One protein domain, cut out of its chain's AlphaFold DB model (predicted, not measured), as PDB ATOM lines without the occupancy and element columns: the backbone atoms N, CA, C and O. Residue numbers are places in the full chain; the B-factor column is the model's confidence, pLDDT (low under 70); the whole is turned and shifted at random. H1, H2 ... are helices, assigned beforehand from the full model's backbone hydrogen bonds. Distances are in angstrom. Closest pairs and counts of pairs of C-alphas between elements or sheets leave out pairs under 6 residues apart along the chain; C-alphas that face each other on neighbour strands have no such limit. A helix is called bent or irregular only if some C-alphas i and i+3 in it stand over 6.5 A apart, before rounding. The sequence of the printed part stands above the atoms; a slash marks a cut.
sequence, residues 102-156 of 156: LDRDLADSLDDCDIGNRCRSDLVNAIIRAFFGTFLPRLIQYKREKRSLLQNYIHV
ATOM      1  N   LEU A 102       2.604 -46.506  11.935       97.06
ATOM      2  CA  LEU A 102       2.694 -45.077  12.215       97.06
ATOM      3  C   LEU A 102       2.898 -44.348  10.892       97.06
ATOM      4  O   LEU A 102       3.492 -44.913   9.966       97.06
ATOM      5  N   ASP A 103       2.401 -43.120  10.819       98.19
ATOM      6  CA  ASP A 103       2.689 -42.245   9.689       98.19
ATOM      7  C   ASP A 103       4.189 -41.925   9.652       98.19
ATOM      8  O   ASP A 103       4.874 -41.948  10.679       98.19
ATOM      9  N   ARG A 104       4.716 -41.712   8.440       98.19
ATOM     10  CA  ARG A 104       6.163 -41.590   8.210       98.19
ATOM     11  C   ARG A 104       6.753 -40.403   8.964       98.19
ATOM     12  O   ARG A 104       7.739 -40.570   9.660       98.19
ATOM     13  N   ASP A 105       6.122 -39.246   8.853       98.19
ATOM     14  CA  ASP A 105       6.535 -38.012   9.518       98.19
ATOM     15  C   ASP A 105       6.584 -38.156  11.046       98.19
ATOM     16  O   ASP A 105       7.521 -37.678  11.686       98.19
ATOM     17  N   LEU A 106       5.619 -38.866  11.637       97.69
ATOM     18  CA  LEU A 106       5.626 -39.171  13.066       97.69
ATOM     19  C   LEU A 106       6.752 -40.137  13.436       97.69
ATOM     20  O   LEU A 106       7.383 -39.967  14.476       97.69
ATOM     21  N   ALA A 107       6.989 -41.161  12.615       97.69
ATOM     22  CA  ALA A 107       8.073 -42.107  12.846       97.69
ATOM     23  C   ALA A 107       9.441 -41.412  12.778       97.69
ATOM     24  O   ALA A 107      10.226 -41.586  13.704       97.69
ATOM     25  N   ASP A 108       9.662 -40.581  11.757       97.75
ATOM     26  CA  ASP A 108      10.893 -39.809  11.560       97.75
ATOM     27  C   ASP A 108      11.109 -38.832  12.731       97.75
ATOM     28  O   ASP A 108      12.159 -38.843  13.365       97.75
ATOM     29  N   SER A 109      10.067 -38.086  13.127       97.69
ATOM     30  CA  SER A 109      10.140 -37.160  14.273       97.69
ATOM     31  C   SER A 109      10.476 -37.867  15.593       97.69
ATOM     32  O   SER A 109      11.128 -37.294  16.465       97.69
ATOM     33  N   LEU A 110      10.002 -39.104  15.775       96.94
ATOM     34  CA  LEU A 110      10.318 -39.912  16.953       96.94
ATOM     35  C   LEU A 110      11.727 -40.507  16.888       96.94
ATOM     36  O   LEU A 110      12.340 -40.678  17.938       96.94
ATOM     37  N   ASP A 111      12.220 -40.842  15.696       95.75
ATOM     38  CA  ASP A 111      13.580 -41.348  15.496       95.75
ATOM     39  C   ASP A 111      14.632 -40.238  15.713       95.75
ATOM     40  O   ASP A 111      15.710 -40.525  16.233       95.75
ATOM     41  N   ASP A 112      14.294 -38.973  15.433       96.69
ATOM     42  CA  ASP A 112      15.139 -37.800  15.718       96.69
ATOM     43  C   ASP A 112      15.220 -37.444  17.221       96.69
ATOM     44  O   ASP A 112      16.074 -36.658  17.645       96.69
ATOM     45  N   CYS A 113      14.340 -38.006  18.057       94.88
ATOM     46  CA  CYS A 113      14.331 -37.754  19.498       94.88
ATOM     47  C   CYS A 113      15.371 -38.614  20.240       94.88
ATOM     48  O   CYS A 113      15.122 -39.784  20.531       94.88
ATOM     49  N   ASP A 114      16.476 -38.010  20.687       93.19
ATOM     50  CA  ASP A 114      17.421 -38.661  21.609       93.19
ATOM     51  C   ASP A 114      17.070 -38.381  23.080       93.19
ATOM     52  O   ASP A 114      17.591 -37.471  23.729       93.19
ATOM     53  N   ILE A 115      16.139 -39.172  23.618       92.44
ATOM     54  CA  ILE A 115      15.754 -39.113  25.032       92.44
ATOM     55  C   ILE A 115      16.200 -40.406  25.699       92.44
ATOM     56  O   ILE A 115      15.548 -41.437  25.557       92.44
ATOM     57  N   GLY A 116      17.299 -40.354  26.454       86.25
ATOM     58  CA  GLY A 116      17.755 -41.463  27.299       86.25
ATOM     59  C   GLY A 116      18.081 -42.749  26.530       86.25
ATOM     60  O   GLY A 116      17.848 -43.837  27.063       86.25
ATOM     61  N   ASN A 117      18.574 -42.628  25.288       88.38
ATOM     62  CA  ASN A 117      18.902 -43.744  24.396       88.38
ATOM     63  C   ASN A 117      17.730 -44.731  24.215       88.38
ATOM     64  O   ASN A 117      17.891 -45.958  24.258       88.38
ATOM     65  N   ARG A 118      16.508 -44.194  24.118       93.38
ATOM     66  CA  ARG A 118      15.280 -44.981  23.988       93.38
ATOM     67  C   ARG A 118      14.874 -45.102  22.535       93.38
ATOM     68  O   ARG A 118      14.855 -44.130  21.801       93.38
ATOM     69  N   CYS A 119      14.518 -46.319  22.134       92.94
ATOM     70  CA  CYS A 119      14.065 -46.567  20.773       92.94
ATOM     71  C   CYS A 119      12.657 -46.003  20.543       92.94
ATOM     72  O   CYS A 119      11.857 -45.906  21.480       92.94
ATOM     73  N   ARG A 120      12.304 -45.755  19.278       95.19
ATOM     74  CA  ARG A 120      10.955 -45.346  18.856       95.19
ATOM     75  C   ARG A 120       9.841 -46.160  19.506       95.19
ATOM     76  O   ARG A 120       8.874 -45.599  20.008       95.19
ATOM     77  N   SER A 121       9.981 -47.485  19.559       93.06
ATOM     78  CA  SER A 121       8.981 -48.357  20.186       93.06
ATOM     79  C   SER A 121       8.783 -48.067  21.673       93.06
ATOM     80  O   SER A 121       7.668 -48.218  22.170       93.06
ATOM     81  N   ASP A 122       9.829 -47.666  22.393       93.88
ATOM     82  CA  ASP A 122       9.728 -47.279  23.800       93.88
ATOM     83  C   ASP A 122       9.090 -45.891  23.948       93.88
ATOM     84  O   ASP A 122       8.203 -45.733  24.788       93.88
ATOM     85  N   LEU A 123       9.453 -44.929  23.088       95.62
ATOM     86  CA  LEU A 123       8.828 -43.599  23.049       95.62
ATOM     87  C   LEU A 123       7.320 -43.705  22.801       95.62
ATOM     88  O   LEU A 123       6.525 -43.212  23.599       95.62
ATOM     89  N   VAL A 124       6.910 -44.447  21.768       95.75
ATOM     90  CA  VAL A 124       5.494 -44.701  21.449       95.75
ATOM     91  C   VAL A 124       4.783 -45.346  22.636       95.75
ATOM     92  O   VAL A 124       3.705 -44.917  23.039       95.75
ATOM     93  N   ASN A 125       5.392 -46.362  23.247       93.06
ATOM     94  CA  ASN A 125       4.805 -47.053  24.391       93.06
ATOM     95  C   ASN A 125       4.621 -46.151  25.616       93.06
ATOM     96  O   ASN A 125       3.649 -46.337  26.356       93.06
ATOM     97  N   ALA A 126       5.544 -45.222  25.852       95.00
ATOM     98  CA  ALA A 126       5.464 -44.263  26.942       95.00
ATOM     99  C   ALA A 126       4.414 -43.180  26.660       95.00
ATOM    100  O   ALA A 126       3.584 -42.919  27.529       95.00
ATOM    101  N   ILE A 127       4.373 -42.634  25.437       95.81
ATOM    102  CA  ILE A 127       3.361 -41.656  25.000       95.81
ATOM    103  C   ILE A 127       1.958 -42.241  25.164       95.81
ATOM    104  O   ILE A 127       1.095 -41.640  25.799       95.81
ATOM    105  N   ILE A 128       1.735 -43.451  24.644       95.06
ATOM    106  CA  ILE A 128       0.433 -44.115  24.714       95.06
ATOM    107  C   ILE A 128       0.035 -44.387  26.171       95.06
ATOM    108  O   ILE A 128      -1.113 -44.150  26.538       95.06
ATOM    109  N   ARG A 129       0.968 -44.816  27.033       93.31
ATOM    110  CA  ARG A 129       0.693 -45.008  28.469       93.31
ATOM    111  C   ARG A 129       0.337 -43.706  29.177       93.31
ATOM    112  O   ARG A 129      -0.643 -43.693  29.914       93.31
ATOM    113  N   ALA A 130       1.080 -42.629  28.931       95.00
ATOM    114  CA  ALA A 130       0.794 -41.314  29.498       95.00
ATOM    115  C   ALA A 130      -0.582 -40.798  29.047       95.00
ATOM    116  O   ALA A 130      -1.377 -40.326  29.865       95.00
ATOM    117  N   PHE A 131      -0.901 -40.970  27.760       94.81
ATOM    118  CA  PHE A 131      -2.193 -40.598  27.197       94.81
ATOM    119  C   PHE A 131      -3.338 -41.403  27.818       94.81
ATOM    120  O   PHE A 131      -4.303 -40.815  28.306       94.81
ATOM    121  N   PHE A 132      -3.234 -42.737  27.859       93.12
ATOM    122  CA  PHE A 132      -4.251 -43.570  28.499       93.12
ATOM    123  C   PHE A 132      -4.378 -43.237  29.982       93.12
ATOM    124  O   PHE A 132      -5.493 -43.016  30.419       93.12
ATOM    125  N   GLY A 133      -3.284 -43.124  30.739       90.62
ATOM    126  CA  GLY A 133      -3.336 -42.779  32.164       90.62
ATOM    127  C   GLY A 133      -4.048 -41.450  32.432       90.62
ATOM    128  O   GLY A 133      -4.863 -41.353  33.346       90.62
ATOM    129  N   THR A 134      -3.818 -40.452  31.580       92.69
ATOM    130  CA  THR A 134      -4.451 -39.132  31.697       92.69
ATOM    131  C   THR A 134      -5.923 -39.145  31.293       92.69
ATOM    132  O   THR A 134      -6.777 -38.574  31.973       92.69
ATOM    133  N   PHE A 135      -6.238 -39.768  30.158       91.75
ATOM    134  CA  PHE A 135      -7.546 -39.647  29.520       91.75
ATOM    135  C   PHE A 135      -8.432 -40.881  29.698       91.75
ATOM    136  O   PHE A 135      -9.539 -40.900  29.159       91.75
ATOM    137  N   LEU A 136      -8.017 -41.877  30.490       89.50
ATOM    138  CA  LEU A 136      -8.776 -43.108  30.732       89.50
ATOM    139  C   LEU A 136     -10.248 -42.843  31.070       89.50
ATOM    140  O   LEU A 136     -11.103 -43.430  30.400       89.50
ATOM    141  N   PRO A 137     -10.591 -41.927  32.006       88.50
ATOM    142  CA  PRO A 137     -11.989 -41.680  32.356       88.50
ATOM    143  C   PRO A 137     -12.816 -41.197  31.159       88.50
ATOM    144  O   PRO A 137     -13.973 -41.575  30.995       88.50
ATOM    145  N   ARG A 138     -12.197 -40.405  30.274       90.62
ATOM    146  CA  ARG A 138     -12.818 -39.883  29.050       90.62
ATOM    147  C   ARG A 138     -12.823 -40.887  27.902       90.62
ATOM    148  O   ARG A 138     -13.587 -40.708  26.963       90.62
ATOM    149  N   LEU A 139     -11.981 -41.915  27.935       88.81
ATOM    150  CA  LEU A 139     -11.971 -42.976  26.928       88.81
ATOM    151  C   LEU A 139     -13.017 -44.054  27.233       88.81
ATOM    152  O   LEU A 139     -13.545 -44.664  26.304       88.81
ATOM    153  N   ILE A 140     -13.378 -44.250  28.508       86.94
ATOM    154  CA  ILE A 140     -14.404 -45.220  28.930       86.94
ATOM    155  C   ILE A 140     -15.746 -44.978  28.223       86.94
ATOM    156  O   ILE A 140     -16.381 -45.941  27.799       86.94
ATOM    157  N   GLN A 141     -16.151 -43.720  28.023       87.31
ATOM    158  CA  GLN A 141     -17.393 -43.373  27.303       87.31
ATOM    159  C   GLN A 141     -17.400 -43.807  25.825       87.31
ATOM    160  O   GLN A 141     -18.470 -43.951  25.244       87.31
ATOM    161  N   TYR A 142     -16.235 -44.060  25.220       87.62
ATOM    162  CA  TYR A 142     -16.110 -44.539  23.837       87.62
ATOM    163  C   TYR A 142     -15.821 -46.047  23.754       87.62
ATOM    164  O   TYR A 142     -15.566 -46.585  22.673       87.62
ATOM    165  N   LYS A 143     -15.840 -46.760  24.888       79.88
ATOM    166  CA  LYS A 143     -15.603 -48.205  24.924       79.88
ATOM    167  C   LYS A 143     -16.722 -48.931  24.175       79.88
ATOM    168  O   LYS A 143     -17.886 -48.886  24.559       79.88
ATOM    169  N   ARG A 144     -16.353 -49.717  23.162       76.12
ATOM    170  CA  ARG A 144     -17.277 -50.664  22.525       76.12
ATOM    171  C   ARG A 144     -17.625 -51.785  23.510       76.12
ATOM    172  O   ARG A 144     -16.730 -52.449  24.030       76.12
ATOM    173  N   GLU A 145     -18.917 -52.039  23.705       67.50
ATOM    174  CA  GLU A 145     -19.491 -52.913  24.747       67.50
ATOM    175  C   GLU A 145     -18.876 -54.326  24.853       67.50
ATOM    176  O   GLU A 145     -18.918 -54.937  25.916       67.50
ATOM    177  N   LYS A 146     -18.245 -54.847  23.791       56.38
ATOM    178  CA  LYS A 146     -17.753 -56.238  23.720       56.38
ATOM    179  C   LYS A 146     -16.247 -56.452  23.926       56.38
ATOM    180  O   LYS A 146     -15.785 -57.565  23.690       56.38
ATOM    181  N   ARG A 147     -15.444 -55.454  24.324       56.75
ATOM    182  CA  ARG A 147     -14.011 -55.687  24.628       56.75
ATOM    183  C   ARG A 147     -13.572 -54.981  25.907       56.75
ATOM    184  O   ARG A 147     -13.735 -53.771  26.048       56.75
ATOM    185  N   SER A 148     -12.998 -55.747  26.835       56.59
ATOM    186  CA  SER A 148     -12.414 -55.261  28.090       56.59
ATOM    187  C   SER A 148     -11.073 -54.553  27.840       56.59
ATOM    188  O   SER A 148     -10.021 -54.991  28.285       56.59
ATOM    189  N   LEU A 149     -11.099 -53.471  27.059       55.69
ATOM    190  CA  LEU A 149      -9.910 -52.727  26.618       55.69
ATOM    191  C   LEU A 149      -9.118 -52.099  27.781       55.69
ATOM    192  O   LEU A 149      -7.983 -51.684  27.589       55.69
ATOM    193  N   LEU A 150      -9.709 -52.025  28.979       56.88
ATOM    194  CA  LEU A 150      -9.222 -51.191  30.080       56.88
ATOM    195  C   LEU A 150      -8.951 -51.956  31.384       56.88
ATOM    196  O   LEU A 150      -8.546 -51.332  32.360       56.88
ATOM    197  N   GLN A 151      -9.125 -53.284  31.428       54.12
ATOM    198  CA  GLN A 151      -8.936 -54.056  32.670       54.12
ATOM    199  C   GLN A 151      -7.525 -53.874  33.266       54.12
ATOM    200  O   GLN A 151      -7.366 -53.834  34.485       54.12
ATOM    201  N   ASN A 152      -6.524 -53.676  32.398       56.53
ATOM    202  CA  ASN A 152      -5.113 -53.532  32.766       56.53
ATOM    203  C   ASN A 152      -4.715 -52.116  33.222       56.53
ATOM    204  O   ASN A 152      -3.593 -51.933  33.679       56.53
ATOM    205  N   TYR A 153      -5.604 -51.123  33.103       53.69
ATOM    206  CA  TYR A 153      -5.354 -49.741  33.545       53.69
ATOM    207  C   TYR A 153      -6.185 -49.339  34.775       53.69
ATOM    208  O   TYR A 153      -6.014 -48.241  35.287       53.69
ATOM    209  N   ILE A 154      -7.075 -50.215  35.258       50.22
ATOM    210  CA  ILE A 154      -7.932 -49.969  36.437       50.22
ATOM    211  C   ILE A 154      -7.227 -50.362  37.760       50.22
ATOM    212  O   ILE A 154      -7.754 -50.102  38.833       50.22
ATOM    213  N   HIS A 155      -6.028 -50.955  37.707       45.69
ATOM    214  CA  HIS A 155      -5.277 -51.416  38.890       45.69
ATOM    215  C   HIS A 155      -3.970 -50.638  39.118       45.69
ATOM    216  O   HIS A 155      -2.923 -51.243  39.348       45.69
ATOM    217  N   VAL A 156      -4.021 -49.307  39.032       38.59
ATOM    218  CA  VAL A 156      -2.969 -48.425  39.566       38.59
ATOM    219  C   VAL A 156      -3.603 -47.473  40.562       38.59
ATOM    220  O   VAL A 156      -4.630 -46.866  40.189       38.59
TER     221      VAL A 156
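This is residues 102 to 156 of the 156 residues of an uncharacterized protein of Bacteroidales bacterium (UniProt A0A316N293). Two helices make a corner: short H1 meets the first end of long, kinked H2, which makes most of the length. At the far end residues 141 to 148 stick out, and the tail then folds back to Val 156. The 55 printed residues hold two named helices, H1 then H2, and no named strand: the class is all helix. The whole is loose, with a radius of gyration of the C-alphas of 14.2 A, and elongated, spanning 38 by 25 by 16 A.

H1, residues 104 to 111, begins at C-alpha 104 (6.163, -41.590, 8.210). H2, residues 120 to 140, is 27.3 A long and ends at C-alpha 140 (-14.404, -45.220, 28.930). H2 is irregular: C-alphas 134 and 137 are 8.0 A apart, and it has a kink of 63 degrees near residue 134.

H1 touches H2, which meets it with residues 120 to 123 alone; the closest C-alphas, of Leu 110 and Arg 120, are 5.8 A apart. They run opposite ways at a steep tilt of 69.8 degrees, only just short of about perpendicular. Every O i to N i+4 pair is within hydrogen-bond range in H1, and 15 of 17 in H2.

The printed part has no cut, and the link from H1 to H2 is short. Residues 145 to 156 are under pLDDT 70.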